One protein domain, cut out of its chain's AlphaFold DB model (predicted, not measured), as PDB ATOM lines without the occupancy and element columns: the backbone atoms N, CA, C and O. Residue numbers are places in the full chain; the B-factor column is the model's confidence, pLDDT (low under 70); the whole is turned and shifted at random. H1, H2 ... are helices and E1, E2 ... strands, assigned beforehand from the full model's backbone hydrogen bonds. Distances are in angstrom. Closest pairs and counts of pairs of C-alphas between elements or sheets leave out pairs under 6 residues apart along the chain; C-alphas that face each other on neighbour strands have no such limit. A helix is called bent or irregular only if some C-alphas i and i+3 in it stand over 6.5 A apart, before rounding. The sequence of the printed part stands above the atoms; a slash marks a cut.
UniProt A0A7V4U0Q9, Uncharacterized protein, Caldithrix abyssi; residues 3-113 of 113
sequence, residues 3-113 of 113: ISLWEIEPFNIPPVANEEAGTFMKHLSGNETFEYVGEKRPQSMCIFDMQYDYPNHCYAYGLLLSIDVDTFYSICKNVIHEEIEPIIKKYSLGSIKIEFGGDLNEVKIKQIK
ATOM      1  N   ILE A   3     239.204 189.557 177.412       95.62
ATOM      2  CA  ILE A   3     239.360 190.957 177.830       95.62
ATOM      3  C   ILE A   3     239.146 191.051 179.332       95.62
ATOM      4  O   ILE A   3     238.235 190.413 179.860       95.62
ATOM      5  N   SER A   4     239.972 191.847 180.000       95.25
ATOM      6  CA  SER A   4     239.843 192.171 181.419       95.25
ATOM      7  C   SER A   4     239.107 193.496 181.599       95.25
ATOM      8  O   SER A   4     239.306 194.414 180.808       95.25
ATOM      9  N   LEU A   5     238.283 193.631 182.643       93.44
ATOM     10  CA  LEU A   5     237.528 194.869 182.879       93.44
ATOM     11  C   LEU A   5     238.427 196.099 183.037       93.44
ATOM     12  O   LEU A   5     238.075 197.157 182.535       93.44
ATOM     13  N   TRP A   6     239.595 195.965 183.667       94.25
ATOM     14  CA  TRP A   6     240.548 197.069 183.828       94.25
ATOM     15  C   TRP A   6     241.112 197.610 182.501       94.25
ATOM     16  O   TRP A   6     241.629 198.723 182.478       94.25
ATOM     17  N   GLU A   7     241.028 196.845 181.403       94.50
ATOM     18  CA  GLU A   7     241.448 197.291 180.064       94.50
ATOM     19  C   GLU A   7     240.414 198.223 179.405       94.50
ATOM     20  O   GLU A   7     240.703 198.795 178.355       94.50
ATOM     21  N   ILE A   8     239.210 198.353 179.979       94.88
ATOM     22  CA  ILE A   8     238.100 199.133 179.427       94.88
ATOM     23  C   ILE A   8     237.719 200.232 180.415       94.88
ATOM     24  O   ILE A   8     237.442 199.958 181.578       94.88
ATOM     25  N   GLU A   9     237.627 201.471 179.941       94.75
ATOM     26  CA  GLU A   9     237.204 202.589 180.783       94.75
ATOM     27  C   GLU A   9     235.665 202.631 180.919       94.75
ATOM     28  O   GLU A   9     234.966 202.801 179.912       94.75
ATOM     29  N   PRO A  10     235.096 202.453 182.129       93.88
ATOM     30  CA  PRO A  10     233.657 202.521 182.322       93.88
ATOM     31  C   PRO A  10     233.193 203.967 182.516       93.88
ATOM     32  O   PRO A  10     233.797 204.744 183.251       93.88
ATOM     33  N   PHE A  11     232.047 204.296 181.938       93.75
ATOM     34  CA  PHE A  11     231.302 205.512 182.246       93.75
ATOM     35  C   PHE A  11     229.807 205.217 182.190       93.75
ATOM     36  O   PHE A  11     229.376 204.242 181.575       93.75
ATOM     37  N   ASN A  12     229.000 206.047 182.834       92.19
ATOM     38  CA  ASN A  12     227.554 205.879 182.867       92.19
ATOM     39  C   ASN A  12     226.843 207.062 182.204       92.19
ATOM     40  O   ASN A  12     227.346 208.187 182.162       92.19
ATOM     41  N   ILE A  13     225.653 206.785 181.682       87.00
ATOM     42  CA  ILE A  13     224.724 207.783 181.151       87.00
ATOM     43  C   ILE A  13     223.388 207.686 181.898       87.00
ATOM     44  O   ILE A  13     223.082 206.630 182.459       87.00
ATOM     45  N   PRO A  14     222.563 208.751 181.910       84.62
ATOM     46  CA  PRO A  14     221.206 208.662 182.437       84.62
ATOM     47  C   PRO A  14     220.437 207.490 181.799       84.62
ATOM     48  O   PRO A  14     220.568 207.280 180.591       84.62
ATOM     49  N   PRO A  15     219.632 206.743 182.574       86.75
ATOM     50  CA  PRO A  15     219.189 207.030 183.943       86.75
ATOM     51  C   PRO A  15     220.148 206.592 185.066       86.75
ATOM     52  O   PRO A  15     219.844 206.829 186.231       86.75
ATOM     53  N   VAL A  16     221.294 205.981 184.758       90.12
ATOM     54  CA  VAL A  16     222.202 205.436 185.778       90.12
ATOM     55  C   VAL A  16     222.901 206.568 186.533       90.12
ATOM     56  O   VAL A  16     223.670 207.338 185.953       90.12
ATOM     57  N   ALA A  17     222.646 206.666 187.838       89.94
ATOM     58  CA  ALA A  17     223.250 207.672 188.704       89.94
ATOM     59  C   ALA A  17     224.693 207.301 189.093       89.94
ATOM     60  O   ALA A  17     224.986 206.151 189.420       89.94
ATOM     61  N   ASN A  18     225.584 208.300 189.142       89.38
ATOM     62  CA  ASN A  18     227.002 208.102 189.484       89.38
ATOM     63  C   ASN A  18     227.201 207.442 190.860       89.38
ATOM     64  O   ASN A  18     228.128 206.659 191.039       89.38
ATOM     65  N   GLU A  19     226.355 207.768 191.842       90.88
ATOM     66  CA  GLU A  19     226.457 207.222 193.202       90.88
ATOM     67  C   GLU A  19     226.136 205.722 193.247       90.88
ATOM     68  O   GLU A  19     226.872 204.935 193.853       90.88
ATOM     69  N   GLU A  20     225.065 205.317 192.563       89.81
ATOM     70  CA  GLU A  20     224.656 203.916 192.482       89.81
ATOM     71  C   GLU A  20     225.702 203.107 191.707       89.81
ATOM     72  O   GLU A  20     226.160 202.066 192.180       89.81
ATOM     73  N   ALA A  21     226.177 203.644 190.576       92.56
ATOM     74  CA  ALA A  21     227.247 203.039 189.789       92.56
ATOM     75  C   ALA A  21     228.530 202.895 190.615       92.56
ATOM     76  O   ALA A  21     229.135 201.827 190.644       92.56
ATOM     77  N   GLY A  22     228.918 203.929 191.364       92.75
ATOM     78  CA  GLY A  22     230.080 203.873 192.249       92.75
ATOM     79  C   GLY A  22     229.956 202.797 193.331       92.75
ATOM     80  O   GLY A  22     230.957 202.202 193.723       92.75
ATOM     81  N   THR A  23     228.742 202.510 193.802       94.50
ATOM     82  CA  THR A  23     228.497 201.445 194.784       94.50
ATOM     83  C   THR A  23     228.540 200.060 194.141       94.50
ATOM     84  O   THR A  23     229.176 199.163 194.693       94.50
ATOM     85  N   PHE A  24     227.960 199.898 192.950       95.56
ATOM     86  CA  PHE A  24     228.061 198.674 192.154       95.56
ATOM     87  C   PHE A  24     229.523 198.314 191.847       95.56
ATOM     88  O   PHE A  24     229.958 197.192 192.101       95.56
ATOM     89  N   MET A  25     230.309 199.288 191.376       92.81
ATOM     90  CA  MET A  25     231.698 199.086 190.948       92.81
ATOM     91  C   MET A  25     232.641 198.677 192.089       92.81
ATOM     92  O   MET A  25     233.656 198.042 191.826       92.81
ATOM     93  N   LYS A  26     232.313 198.962 193.359       94.25
ATOM     94  CA  LYS A  26     233.114 198.513 194.521       94.25
ATOM     95  C   LYS A  26     233.151 196.993 194.691       94.25
ATOM     96  O   LYS A  26     234.037 196.493 195.377       94.25
ATOM     97  N   HIS A  27     232.196 196.272 194.101       94.25
ATOM     98  CA  HIS A  27     232.170 194.805 194.101       94.25
ATOM     99  C   HIS A  27     232.974 194.194 192.953       94.25
ATOM    100  O   HIS A  27     233.092 192.973 192.875       94.25
ATOM    101  N   LEU A  28     233.530 195.024 192.070       94.12
ATOM    102  CA  LEU A  28     234.384 194.593 190.976       94.12
ATOM    103  C   LEU A  28     235.843 194.855 191.348       94.12
ATOM    104  O   LEU A  28     236.211 195.937 191.801       94.12
ATOM    105  N   SER A  29     236.695 193.858 191.135       92.44
ATOM    106  CA  SER A  29     238.143 193.986 191.311       92.44
ATOM    107  C   SER A  29     238.834 194.630 190.106       92.44
ATOM    108  O   SER A  29     239.993 195.030 190.207       92.44
ATOM    109  N   GLY A  30     238.159 194.673 188.954       89.94
ATOM    110  CA  GLY A  30     238.724 195.047 187.660       89.94
ATOM    111  C   GLY A  30     239.482 193.904 186.978       89.94
ATOM    112  O   GLY A  30     239.704 193.957 185.770       89.94
ATOM    113  N   ASN A  31     239.849 192.847 187.711       94.00
ATOM    114  CA  ASN A  31     240.540 191.671 187.174       94.00
ATOM    115  C   ASN A  31     239.583 190.636 186.579       94.00
ATOM    116  O   ASN A  31     240.030 189.625 186.031       94.00
ATOM    117  N   GLU A  32     238.275 190.857 186.693       95.38
ATOM    118  CA  GLU A  32     237.289 190.021 186.036       95.38
ATOM    119  C   GLU A  32     237.506 190.070 184.526       95.38
ATOM    120  O   GLU A  32     237.849 191.101 183.943       95.38
ATOM    121  N   THR A  33     237.293 188.929 183.883       96.19
ATOM    122  CA  THR A  33     237.523 188.783 182.447       96.19
ATOM    123  C   THR A  33     236.298 188.211 181.764       96.19
ATOM    124  O   THR A  33     235.544 187.455 182.375       96.19
ATOM    125  N   PHE A  34     236.134 188.517 180.483       95.31
ATOM    126  CA  PHE A  34     235.087 187.946 179.649       95.31
ATOM    127  C   PHE A  34     235.611 187.586 178.262       95.31
ATOM    128  O   PHE A  34     236.606 188.131 177.778       95.31
ATOM    129  N   GLU A  35     234.914 186.651 177.622       96.12
ATOM    130  CA  GLU A  35     235.132 186.342 176.217       96.12
ATOM    131  C   GLU A  35     234.370 187.341 175.349       96.12
ATOM    132  O   GLU A  35     233.146 187.445 175.415       96.12
ATOM    133  N   TYR A  36     235.117 188.063 174.524       95.00
ATOM    134  CA  TYR A  36     234.603 189.009 173.550       95.00
ATOM    135  C   TYR A  36     234.719 188.444 172.132       95.00
ATOM    136  O   TYR A  36     235.796 188.028 171.687       95.00
ATOM    137  N   VAL A  37     233.606 188.444 171.410       93.25
ATOM    138  CA  VAL A  37     233.502 188.029 170.013       93.25
ATOM    139  C   VAL A  37     233.341 189.282 169.158       93.25
ATOM    140  O   VAL A  37     232.240 189.795 168.972       93.25
ATOM    141  N   GLY A  38     234.463 189.776 168.646       91.50
ATOM    142  CA  GLY A  38     234.528 190.887 167.705       91.50
ATOM    143  C   GLY A  38     235.944 191.059 167.167       91.50
ATOM    144  O   GLY A  38     236.881 190.428 167.651       91.50
ATOM    145  N   GLU A  39     236.102 191.886 166.139       90.81
ATOM    146  CA  GLU A  39     237.405 192.109 165.495       90.81
ATOM    147  C   GLU A  39     238.218 193.206 166.189       90.81
ATOM    148  O   GLU A  39     239.447 193.149 166.233       90.81
ATOM    149  N   LYS A  40     237.534 194.208 166.752       93.69
ATOM    150  CA  LYS A  40     238.145 195.371 167.402       93.69
ATOM    151  C   LYS A  40     238.049 195.244 168.911       93.69
ATOM    152  O   LYS A  40     236.989 194.920 169.431       93.69
ATOM    153  N   ARG A  41     239.138 195.552 169.617       94.69
ATOM    154  CA  ARG A  41     239.102 195.647 171.079       94.69
ATOM    155  C   ARG A  41     238.265 196.868 171.507       94.69
ATOM    156  O   ARG A  41     238.493 197.946 170.955       94.69
ATOM    157  N   PRO A  42     237.323 196.720 172.453       96.56
ATOM    158  CA  PRO A  42     236.662 197.847 173.093       96.56
ATOM    159  C   PRO A  42     237.656 198.701 173.875       96.56
ATOM    160  O   PRO A  42     238.628 198.183 174.419       96.56
ATOM    161  N   GLN A  43     237.391 200.003 173.905       96.75
ATOM    162  CA  GLN A  43     238.184 200.991 174.643       96.75
ATOM    163  C   GLN A  43     237.412 201.549 175.841       96.75
ATOM    164  O   GLN A  43     237.994 201.777 176.896       96.75
ATOM    165  N   SER A  44     236.094 201.713 175.703       96.69
ATOM    166  CA  SER A  44     235.221 202.146 176.793       96.69
ATOM    167  C   SER A  44     233.946 201.308 176.883       96.69
ATOM    168  O   SER A  44     233.578 200.575 175.955       96.69
ATOM    169  N   MET A  45     233.286 201.402 178.037       95.81
ATOM    170  CA  MET A  45     232.014 200.756 178.335       95.81
ATOM    171  C   MET A  45     231.025 201.793 178.863       95.81
ATOM    172  O   MET A  45     231.227 202.363 179.932       95.81
ATOM    173  N   CYS A  46     229.936 202.000 178.129       94.44
ATOM    174  CA  CYS A  46     228.853 202.901 178.504       94.44
ATOM    175  C   CYS A  46     227.756 202.128 179.244       94.44
ATOM    176  O   CYS A  46     227.019 201.373 178.612       94.44
ATOM    177  N   ILE A  47     227.646 202.292 180.562       95.19
ATOM    178  CA  ILE A  47     226.596 201.686 181.388       95.19
ATOM    179  C   ILE A  47     225.309 202.509 181.259       95.19
ATOM    180  O   ILE A  47     225.301 203.703 181.566       95.19
ATOM    181  N   PHE A  48     224.234 201.866 180.802       93.00
ATOM    182  CA  PHE A  48     222.953 202.525 180.506       93.00
ATOM    183  C   PHE A  48     221.769 201.968 181.303       93.00
ATOM    184  O   PHE A  48     220.728 202.615 181.370       93.00
ATOM    185  N   ASP A  49     221.909 200.787 181.902       95.75
ATOM    186  CA  ASP A  49     220.911 200.201 182.795       95.75
ATOM    187  C   ASP A  49     221.622 199.425 183.904       95.75
ATOM    188  O   ASP A  49     222.672 198.818 183.679       95.75
ATOM    189  N   MET A  50     221.083 199.483 185.115       96.69
ATOM    190  CA  MET A  50     221.704 198.902 186.294       96.69
ATOM    191  C   MET A  50     220.670 198.681 187.395       96.69
ATOM    192  O   MET A  50     219.732 199.455 187.548       96.69
ATOM    193  N   GLN A  51     220.891 197.636 188.185       96.31
ATOM    194  CA  GLN A  51     220.178 197.376 189.425       96.31
ATOM    195  C   GLN A  51     221.185 196.992 190.507       96.31
ATOM    196  O   GLN A  51     221.894 195.986 190.375       96.31
ATOM    197  N   TYR A  52     221.214 197.762 191.595       96.06
ATOM    198  CA  TYR A  52     221.990 197.438 192.787       96.06
ATOM    199  C   TYR A  52     221.085 197.062 193.973       96.06
ATOM    200  O   TYR A  52     220.388 197.910 194.521       96.06
ATOM    201  N   ASP A  53     221.124 195.793 194.395       96.00
ATOM    202  CA  ASP A  53     220.316 195.254 195.507       96.00
ATOM    203  C   ASP A  53     221.108 194.262 196.388       96.00
ATOM    204  O   ASP A  53     220.612 193.225 196.817       96.00
ATOM    205  N   TYR A  54     222.395 194.525 196.633       94.56
ATOM    206  CA  TYR A  54     223.267 193.594 197.364       94.56
ATOM    207  C   TYR A  54     222.779 193.354 198.818       94.56
ATOM    208  O   TYR A  54     222.513 194.332 199.522       94.56
ATOM    209  N   PRO A  55     222.717 192.100 199.330       95.75
ATOM    210  CA  PRO A  55     223.321 190.876 198.788       95.75
ATOM    211  C   PRO A  55     222.458 190.092 197.787       95.75
ATOM    212  O   PRO A  55     222.883 189.021 197.353       95.75
ATOM    213  N   ASN A  56     221.276 190.584 197.408       97.75
ATOM    214  CA  ASN A  56     220.482 189.982 196.338       97.75
ATOM    215  C   ASN A  56     221.160 190.196 194.972       97.75
ATOM    216  O   ASN A  56     222.274 190.712 194.863       97.75
ATOM    217  N   HIS A  57     220.499 189.737 193.913       97.94
ATOM    218  CA  HIS A  57     221.033 189.800 192.559       97.94
ATOM    219  C   HIS A  57     221.156 191.252 192.059       97.94
ATOM    220  O   HIS A  57     220.162 191.968 191.927       97.94
ATOM    221  N   CYS A  58     222.384 191.640 191.721       98.06
ATOM    222  CA  CYS A  58     222.752 192.906 191.098       98.06
ATOM    223  C   CYS A  58     223.120 192.681 189.631       98.06
ATOM    224  O   CYS A  58     223.743 191.671 189.288       98.06
ATOM    225  N   TYR A  59     222.821 193.648 188.764       97.75
ATOM    226  CA  TYR A  59     223.298 193.623 187.382       97.75
ATOM    227  C   TYR A  59     223.586 195.017 186.825       97.75
ATOM    228  O   TYR A  59     223.041 196.011 187.293       97.75
ATOM    229  N   ALA A  60     224.407 195.070 185.779       97.62
ATOM    230  CA  ALA A  60     224.592 196.236 184.927       97.62
ATOM    231  C   ALA A  60     224.611 195.806 183.458       97.62
ATOM    232  O   ALA A  60     225.232 194.798 183.104       97.62
ATOM    233  N   TYR A  61     223.950 196.587 182.608       97.38
ATOM    234  CA  TYR A  61     224.039 196.497 181.160       97.38
ATOM    235  C   TYR A  61     224.835 197.673 180.611       97.38
ATOM    236  O   TYR A  61     224.628 198.831 180.988       97.38
ATOM    237  N   GLY A  62     225.740 197.362 179.688       95.50
ATOM    238  CA  GLY A  62     226.554 198.360 179.021       95.50
ATOM    239  C   GLY A  62     226.709 198.120 177.529       95.50
ATOM    240  O   GLY A  62     226.521 197.010 177.031       95.50
ATOM    241  N   LEU A  63     227.078 199.182 176.819       95.44
ATOM    242  CA  LEU A  63     227.553 199.134 175.442       95.44
ATOM    243  C   LEU A  63     229.076 199.185 175.437       95.44
ATOM    244  O   LEU A  63     229.675 200.084 176.024       95.44
ATOM    245  N   LEU A  64     229.694 198.244 174.735       96.44
ATOM    246  CA  LEU A  64     231.118 198.277 174.438       96.44
ATOM    247  C   LEU A  64     231.347 199.215 173.255       96.44
ATOM    248  O   LEU A  64     230.681 199.078 172.228       96.44
ATOM    249  N   LEU A  65     232.284 200.153 173.379       95.94
ATOM    250  CA  LEU A  65     232.559 201.155 172.350       95.94
ATOM    251  C   LEU A  65     233.990 201.038 171.821       95.94
ATOM    252  O   LEU A  65     234.927 200.710 172.549       95.94
ATOM    253  N   SER A  66     234.171 201.349 170.537       96.31
ATOM    254  CA  SER A  66     235.479 201.353 169.871       96.31
ATOM    255  C   SER A  66     236.304 202.624 170.106       96.31
ATOM    256  O   SER A  66     237.308 202.815 169.423       96.31
ATOM    257  N   ILE A  67     235.835 203.523 170.968       95.75
ATOM    258  CA  ILE A  67     236.422 204.834 171.260       95.75
ATOM    259  C   ILE A  67     236.551 205.008 172.770       95.75
ATOM    260  O   ILE A  67     235.779 204.407 173.521       95.75
ATOM    261  N   ASP A  68     237.508 205.818 173.205       95.75
ATOM    262  CA  ASP A  68     237.646 206.236 174.599       95.75
ATOM    263  C   ASP A  68     236.533 207.210 175.041       95.75
ATOM    264  O   ASP A  68     235.714 207.689 174.242       95.75
ATOM    265  N   VAL A  69     236.489 207.468 176.349       93.44
ATOM    266  CA  VAL A  69     235.462 208.291 176.999       93.44
ATOM    267  C   VAL A  69     235.558 209.760 176.577       93.44
ATOM    268  O   VAL A  69     234.536 210.394 176.295       93.44
ATOM    269  N   ASP A  70     236.771 210.298 176.455       93.44
ATOM    270  CA  ASP A  70     237.008 211.678 176.022       93.44
ATOM    271  C   ASP A  70     236.492 211.927 174.599       93.44
ATOM    272  O   ASP A  70     235.811 212.925 174.328       93.44
ATOM    273  N   THR A  71     236.758 210.990 173.689       93.25
ATOM    274  CA  THR A  71     236.268 211.003 172.311       93.25
ATOM    275  C   THR A  71     234.748 210.923 172.286       93.25
ATOM    276  O   THR A  71     234.114 211.703 171.570       93.25
ATOM    277  N   PHE A  72     234.143 210.040 173.091       91.38
ATOM    278  CA  PHE A  72     232.687 209.944 173.205       91.38
ATOM    279  C   PHE A  72     232.067 211.283 173.629       91.38
ATOM    280  O   PHE A  72     231.201 211.813 172.928       91.38
ATOM    281  N   TYR A  73     232.550 211.891 174.718       89.12
ATOM    282  CA  TYR A  73     232.029 213.175 175.189       89.12
ATOM    283  C   TYR A  73     232.276 214.318 174.200       89.12
ATOM    284  O   TYR A  73     231.412 215.181 174.039       89.12
ATOM    285  N   SER A  74     233.427 214.343 173.524       90.00
ATOM    286  CA  SER A  74     233.736 215.344 172.495       90.00
ATOM    287  C   SER A  74     232.755 215.282 171.323       90.00
ATOM    288  O   SER A  74     232.284 216.315 170.837       90.00
ATOM    289  N   ILE A  75     232.382 214.067 170.915       87.56
ATOM    290  CA  ILE A  75     231.368 213.850 169.888       87.56
ATOM    291  C   ILE A  75     230.004 214.325 170.401       87.56
ATOM    292  O   ILE A  75     229.372 215.149 169.748       87.56
ATOM    293  N   CYS A  76     229.571 213.895 171.590       83.88
ATOM    294  CA  CYS A  76     228.259 214.263 172.131       83.88
ATOM    295  C   CYS A  76     228.082 215.771 172.382       83.88
ATOM    296  O   CYS A  76     226.965 216.269 172.282       83.88
ATOM    297  N   LYS A  77     229.155 216.519 172.677       81.94
ATOM    298  CA  LYS A  77     229.096 217.978 172.914       81.94
ATOM    299  C   LYS A  77     228.601 218.790 171.715       81.94
ATOM    300  O   LYS A  77     228.083 219.883 171.912       81.94
ATOM    301  N   ASN A  78     228.785 218.287 170.496       72.31
ATOM    302  CA  ASN A  78     228.524 219.032 169.260       72.31
ATOM    303  C   ASN A  78     227.269 218.551 168.518       72.31
ATOM    304  O   ASN A  78     227.068 218.902 167.358       72.31
ATOM    305  N   VAL A  79     226.458 217.718 169.166       72.12
ATOM    306  CA  VAL A  79     225.426 216.908 168.521       72.12
ATOM    307  C   VAL A  79     224.073 217.230 169.148       72.12
ATOM    308  O   VAL A  79     223.930 217.260 170.370       72.12
ATOM    309  N   ILE A  80     223.067 217.485 168.307       67.12
ATOM    310  CA  ILE A  80     221.677 217.639 168.755       67.12
ATOM    311  C   ILE A  80     221.183 216.261 169.210       67.12
ATOM    312  O   ILE A  80     221.531 215.255 168.605       67.12
ATOM    313  N   HIS A  81     220.374 216.186 170.270       65.69
ATOM    314  CA  HIS A  81     219.984 214.923 170.920       65.69
ATOM    315  C   HIS A  81     219.493 213.822 169.947       65.69
ATOM    316  O   HIS A  81     219.774 212.644 170.157       65.69
ATOM    317  N   GLU A  82     218.847 214.215 168.846       62.03
ATOM    318  CA  GLU A  82     218.324 213.350 167.774       62.03
ATOM    319  C   GLU A  82     219.408 212.631 166.939       62.03
ATOM    320  O   GLU A  82     219.123 211.650 166.258       62.03
ATOM    321  N   GLU A  83     220.669 213.060 167.017       73.75
ATOM    322  CA  GLU A  83     221.798 212.501 166.260       73.75
ATOM    323  C   GLU A  83     222.697 211.563 167.094       73.75
ATOM    324  O   GLU A  83     223.652 210.976 166.575       73.75
ATOM    325  N   ILE A  84     222.385 211.359 168.380       75.81
ATOM    326  CA  ILE A  84     223.181 210.507 169.280       75.81
ATOM    327  C   ILE A  84     223.064 209.020 168.918       75.81
ATOM    328  O   ILE A  84     224.056 208.292 168.966       75.81
ATOM    329  N   GLU A  85     221.881 208.546 168.522       79.81
ATOM    330  CA  GLU A  85     221.670 207.127 168.206       79.81
ATOM    331  C   GLU A  85     222.545 206.637 167.027       79.81
ATOM    332  O   GLU A  85     223.209 205.606 167.176       79.81
ATOM    333  N   PRO A  86     222.649 207.356 165.887       83.38
ATOM    334  CA  PRO A  86     223.606 207.025 164.828       83.38
ATOM    335  C   PRO A  86     225.062 206.943 165.302       83.38
ATOM    336  O   PRO A  86     225.813 206.082 164.845       83.38
ATOM    337  N   ILE A  87     225.467 207.818 166.223       81.94
ATOM    338  CA  ILE A  87     226.828 207.853 166.772       81.94
ATOM    339  C   ILE A  87     227.082 206.624 167.634       81.94
ATOM    340  O   ILE A  87     228.081 205.933 167.433       81.94
ATOM    341  N   ILE A  88     226.156 206.309 168.541       82.81
ATOM    342  CA  ILE A  88     226.234 205.101 169.362       82.81
ATOM    343  C   ILE A  88     226.305 203.867 168.457       82.81
ATOM    344  O   ILE A  88     227.194 203.043 168.638       82.81
ATOM    345  N   LYS A  89     225.460 203.766 167.421       86.56
ATOM    346  CA  LYS A  89     225.508 202.651 166.455       86.56
ATOM    347  C   LYS A  89     226.836 202.565 165.704       86.56
ATOM    348  O   LYS A  89     227.323 201.466 165.465       86.56
ATOM    349  N   LYS A  90     227.428 203.703 165.333       91.62
ATOM    350  CA  LYS A  90     228.700 203.757 164.596       91.62
ATOM    351  C   LYS A  90     229.878 203.231 165.417       91.62
ATOM    352  O   LYS A  90     230.775 202.613 164.847       91.62
ATOM    353  N   TYR A  91     229.900 203.514 166.718       94.31
ATOM    354  CA  TYR A  91     231.019 203.160 167.598       94.31
ATOM    355  C   TYR A  91     230.741 201.951 168.496       94.31
ATOM    356  O   TYR A  91     231.670 201.459 169.135       94.31
ATOM    357  N   SER A  92     229.503 201.455 168.541       94.31
ATOM    358  CA  SER A  92     229.145 200.265 169.306       94.31
ATOM    359  C   SER A  92     229.768 199.008 168.704       94.31
ATOM    360  O   SER A  92     229.717 198.751 167.504       94.31
ATOM    361  N   LEU A  93     230.357 198.216 169.589       95.19
ATOM    362  CA  LEU A  93     230.992 196.932 169.327       95.19
ATOM    363  C   LEU A  93     230.172 195.750 169.868       95.19
ATOM    364  O   LEU A  93     230.625 194.604 169.811       95.19
ATOM    365  N   GLY A  94     228.987 196.035 170.409       94.50
ATOM    366  CA  GLY A  94     228.101 195.088 171.070       94.50
ATOM    367  C   GLY A  94     227.772 195.500 172.501       94.50
ATOM    368  O   GLY A  94     228.166 196.567 172.977       94.50
ATOM    369  N   SER A  95     227.057 194.616 173.184       95.56
ATOM    370  CA  SER A  95     226.548 194.848 174.530       95.56
ATOM    371  C   SER A  95     227.170 193.869 175.520       95.56
ATOM    372  O   SER A  95     227.590 192.765 175.160       95.56
ATOM    373  N   ILE A  96     227.216 194.262 176.785       96.94
ATOM    374  CA  ILE A  96     227.771 193.481 177.887       96.94
ATOM    375  C   ILE A  96     226.799 193.492 179.064       96.94
ATOM    376  O   ILE A  96     226.131 194.492 179.325       96.94
ATOM    377  N   LYS A  97     226.727 192.365 179.770       97.88
ATOM    378  CA  LYS A  97     226.041 192.225 181.050       97.88
ATOM    379  C   LYS A  97     227.048 191.817 182.117       97.88
ATOM    380  O   LYS A  97     227.799 190.860 181.914       97.88
ATOM    381  N   ILE A  98     227.027 192.524 183.239       97.69
ATOM    382  CA  ILE A  98     227.767 192.206 184.462       97.69
ATOM    383  C   ILE A  98     226.731 191.847 185.526       97.69
ATOM    384  O   ILE A  98     225.754 192.573 185.679       97.69
ATOM    385  N   GLU A  99     226.906 190.740 186.240       97.88
ATOM    386  CA  GLU A  99     225.973 190.285 187.279       97.88
ATOM    387  C   GLU A  99     226.720 189.657 188.467       97.88
ATOM    388  O   GLU A  99     227.739 188.986 188.287       97.88
ATOM    389  N   PHE A 100     226.231 189.898 189.686       97.81
ATOM    390  CA  PHE A 100     226.759 189.334 190.935       97.81
ATOM    391  C   PHE A 100     225.683 189.322 192.033       97.81
ATOM    392  O   PHE A 100     224.607 189.890 191.857       97.81
ATOM    393  N   GLY A 101     225.970 188.689 193.176       97.06
ATOM    394  CA  GLY A 101     225.019 188.568 194.289       97.06
ATOM    395  C   GLY A 101     223.918 187.530 194.043       97.06
ATOM    396  O   GLY A 101     223.889 186.854 193.011       97.06
ATOM    397  N   GLY A 102     223.011 187.372 195.009       95.81
ATOM    398  CA  GLY A 102     222.002 186.310 195.000       95.81
ATOM    399  C   GLY A 102     222.645 184.918 195.008       95.81
ATOM    400  O   GLY A 102     223.520 184.641 195.823       95.81
ATOM    401  N   ASP A 103     222.241 184.059 194.068       95.75
ATOM    402  CA  ASP A 103     222.761 182.687 193.929       95.75
ATOM    403  C   ASP A 103     224.094 182.605 193.149       95.75
ATOM    404  O   ASP A 103     224.590 181.515 192.847       95.75
ATOM    405  N   LEU A 104     224.680 183.747 192.769       94.19
ATOM    406  CA  LEU A 104     225.951 183.790 192.048       94.19
ATOM    407  C   LEU A 104     227.131 183.696 193.020       94.19
ATOM    408  O   LEU A 104     227.369 184.589 193.828       94.19
ATOM    409  N   ASN A 105     227.933 182.640 192.869       91.19
ATOM    410  CA  ASN A 105     229.154 182.437 193.662       91.19
ATOM    411  C   ASN A 105     230.303 183.396 193.290       91.19
ATOM    412  O   ASN A 105     231.277 183.499 194.027       91.19
ATOM    413  N   GLU A 106     230.229 184.046 192.127       93.81
ATOM    414  CA  GLU A 106     231.244 184.968 191.608       93.81
ATOM    415  C   GLU A 106     230.616 185.964 190.627       93.81
ATOM    416  O   GLU A 106     229.516 185.731 190.117       93.81
ATOM    417  N   VAL A 107     231.341 187.042 190.315       96.50
ATOM    418  CA  VAL A 107     230.952 187.986 189.261       96.50
ATOM    419  C   VAL A 107     230.908 187.258 187.918       96.50
ATOM    420  O   VAL A 107     231.871 186.606 187.509       96.50
ATOM    421  N   LYS A 108     229.795 187.387 187.195       96.88
ATOM    422  CA  LYS A 108     229.658 186.893 185.823       96.88
ATOM    423  C   LYS A 108     229.615 188.063 184.861       96.88
ATOM    424  O   LYS A 108     228.878 189.023 185.056       96.88
ATOM    425  N   ILE A 109     230.380 187.938 183.784       96.75
ATOM    426  CA  ILE A 109     230.439 188.930 182.716       96.75
ATOM    427  C   ILE A 109     230.223 188.222 181.390       96.75
ATOM    428  O   ILE A 109     230.879 187.219 181.098       96.75
ATOM    429  N   LYS A 110     229.276 188.718 180.594       95.56
ATOM    430  CA  LYS A 110     228.902 188.112 179.314       95.56
ATOM    431  C   LYS A 110     228.664 189.185 178.269       95.56
ATOM    432  O   LYS A 110     227.938 190.143 178.520       95.56
ATOM    433  N   GLN A 111     229.205 188.979 177.073       93.31
ATOM    434  CA  GLN A 111     228.720 189.685 175.894       93.31
ATOM    435  C   GLN A 111     227.294 189.204 175.588       93.31
ATOM    436  O   GLN A 111     227.027 188.000 175.592       93.31
ATOM    437  N   ILE A 112     226.387 190.138 175.322       90.19
ATOM    438  CA  ILE A 112     225.008 189.858 174.913       90.19
ATOM    439  C   ILE A 112     224.809 190.330 173.467       90.19
ATOM    440  O   ILE A 112     225.432 191.304 173.039       90.19
ATOM    441  N   LYS A 113     224.018 189.567 172.705       66.75
ATOM    442  CA  LYS A 113     223.727 189.828 171.289       66.75
ATOM    443  C   LYS A 113     222.646 190.881 171.124       66.75
ATOM    444  O   LYS A 113     221.701 190.854 171.941       66.75
TER     445      LYS A 113
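AT A GLANCE: This is residues 3 to 113 of the 113 residues of an uncharacterized protein of Caldithrix abyssi (UniProt A0A7V4U0Q9). A strongly twisted, curled sheet of five strands makes the body, with H1 crossing over E3. At one end, past the last residue of E4 and the first of E5, H2 and H3 form a small head of two helices, their centres the farthest from the mean of the C-alphas. The printed part has 111 residues, with three named helices and six named strands in the order E1 H1 E2 E3 E4 H2 H3 E5 E6. The sheet's order is E1 E3 E4 E5 E6, mixed, and the class is mixed, helices and strands. The whole is compact, with a radius of gyration of the C-alphas of 14.1 A and spans of 43 by 30 by 22 A.

HOW THE PARTS SIT: In the sheet, E3, residues 44 to 51, and E4, residues 58 to 65, are an antiparallel hairpin, with N 46 and O 63 2.9 A apart, within hydrogen-bond range. E3 bends by 63 degrees at residue 48. E1, residues 9 to 12, is an edge strand parallel to E3, with N 45 and O 9 at 2.9 A. E5, residues 92 to 100, is antiparallel to E4, with N 60 and O 98 at 2.8 A. E6, residues 108 to 112, the other edge strand, forms a hairpin with E5, with N 97 and O 110 at 2.8 A. E2, residues 33 to 35, pairs with no named strand, but residues 3 to 4 pair antiparallel with its residues 33 to 34; its closest C-alpha to E6 is that of Phe 34, 5.7 A from that of Ile 109. H1, residues 18 to 25, is on the sheet at a height of 8.2 A, only just over E3, with 3 of its C-alphas falling on that strand, and runs across the strands at 90 degrees to E3 on the local plane; the closest C-alphas of the two are those of Ala 21 and Met 50, 7.7 A apart. H2, residues 69 to 76, is on the sheet and over E3 at a height of 10.7 A, only just slantwise to the strands, at 57 degrees to E3 on the local plane; its closest C-alpha pair with E3 is Val 69 and Ser 44, 6.2 A. H3, residues 81 to 91, only grazes the sheet, with its residues 86 to 91. H2 and H3 are close but not clearly touching, the C-alphas of Cys 76 and Ile 84 being 6.9 A apart, at a steep tilt of 42 degrees, opposite ways. Every O i to N i+4 pair is within hydrogen-bond range in H1 and H2, and 4 of 7 are in H3.

IN THESE COORDINATES: E5 is 24.4 A long, E4 22.7 A, E3 20.2 A and H3 16.5 A. H3 is irregular, with C-alphas 82 and 85 7.1 A apart. E1 begins at C-alpha 9, (237.204, 202.589, 180.783), and E6 ends at C-alpha 112, (225.008, 189.858, 174.913).

THE WHOLE: The two C-alphas farthest apart are those of Asn 78 and Asp 103, 44.3 A. The printed part has no cut, and no link is long. The mean pLDDT of the printed part is 91.7; residues 80 to 82 and residue 113 are under 70.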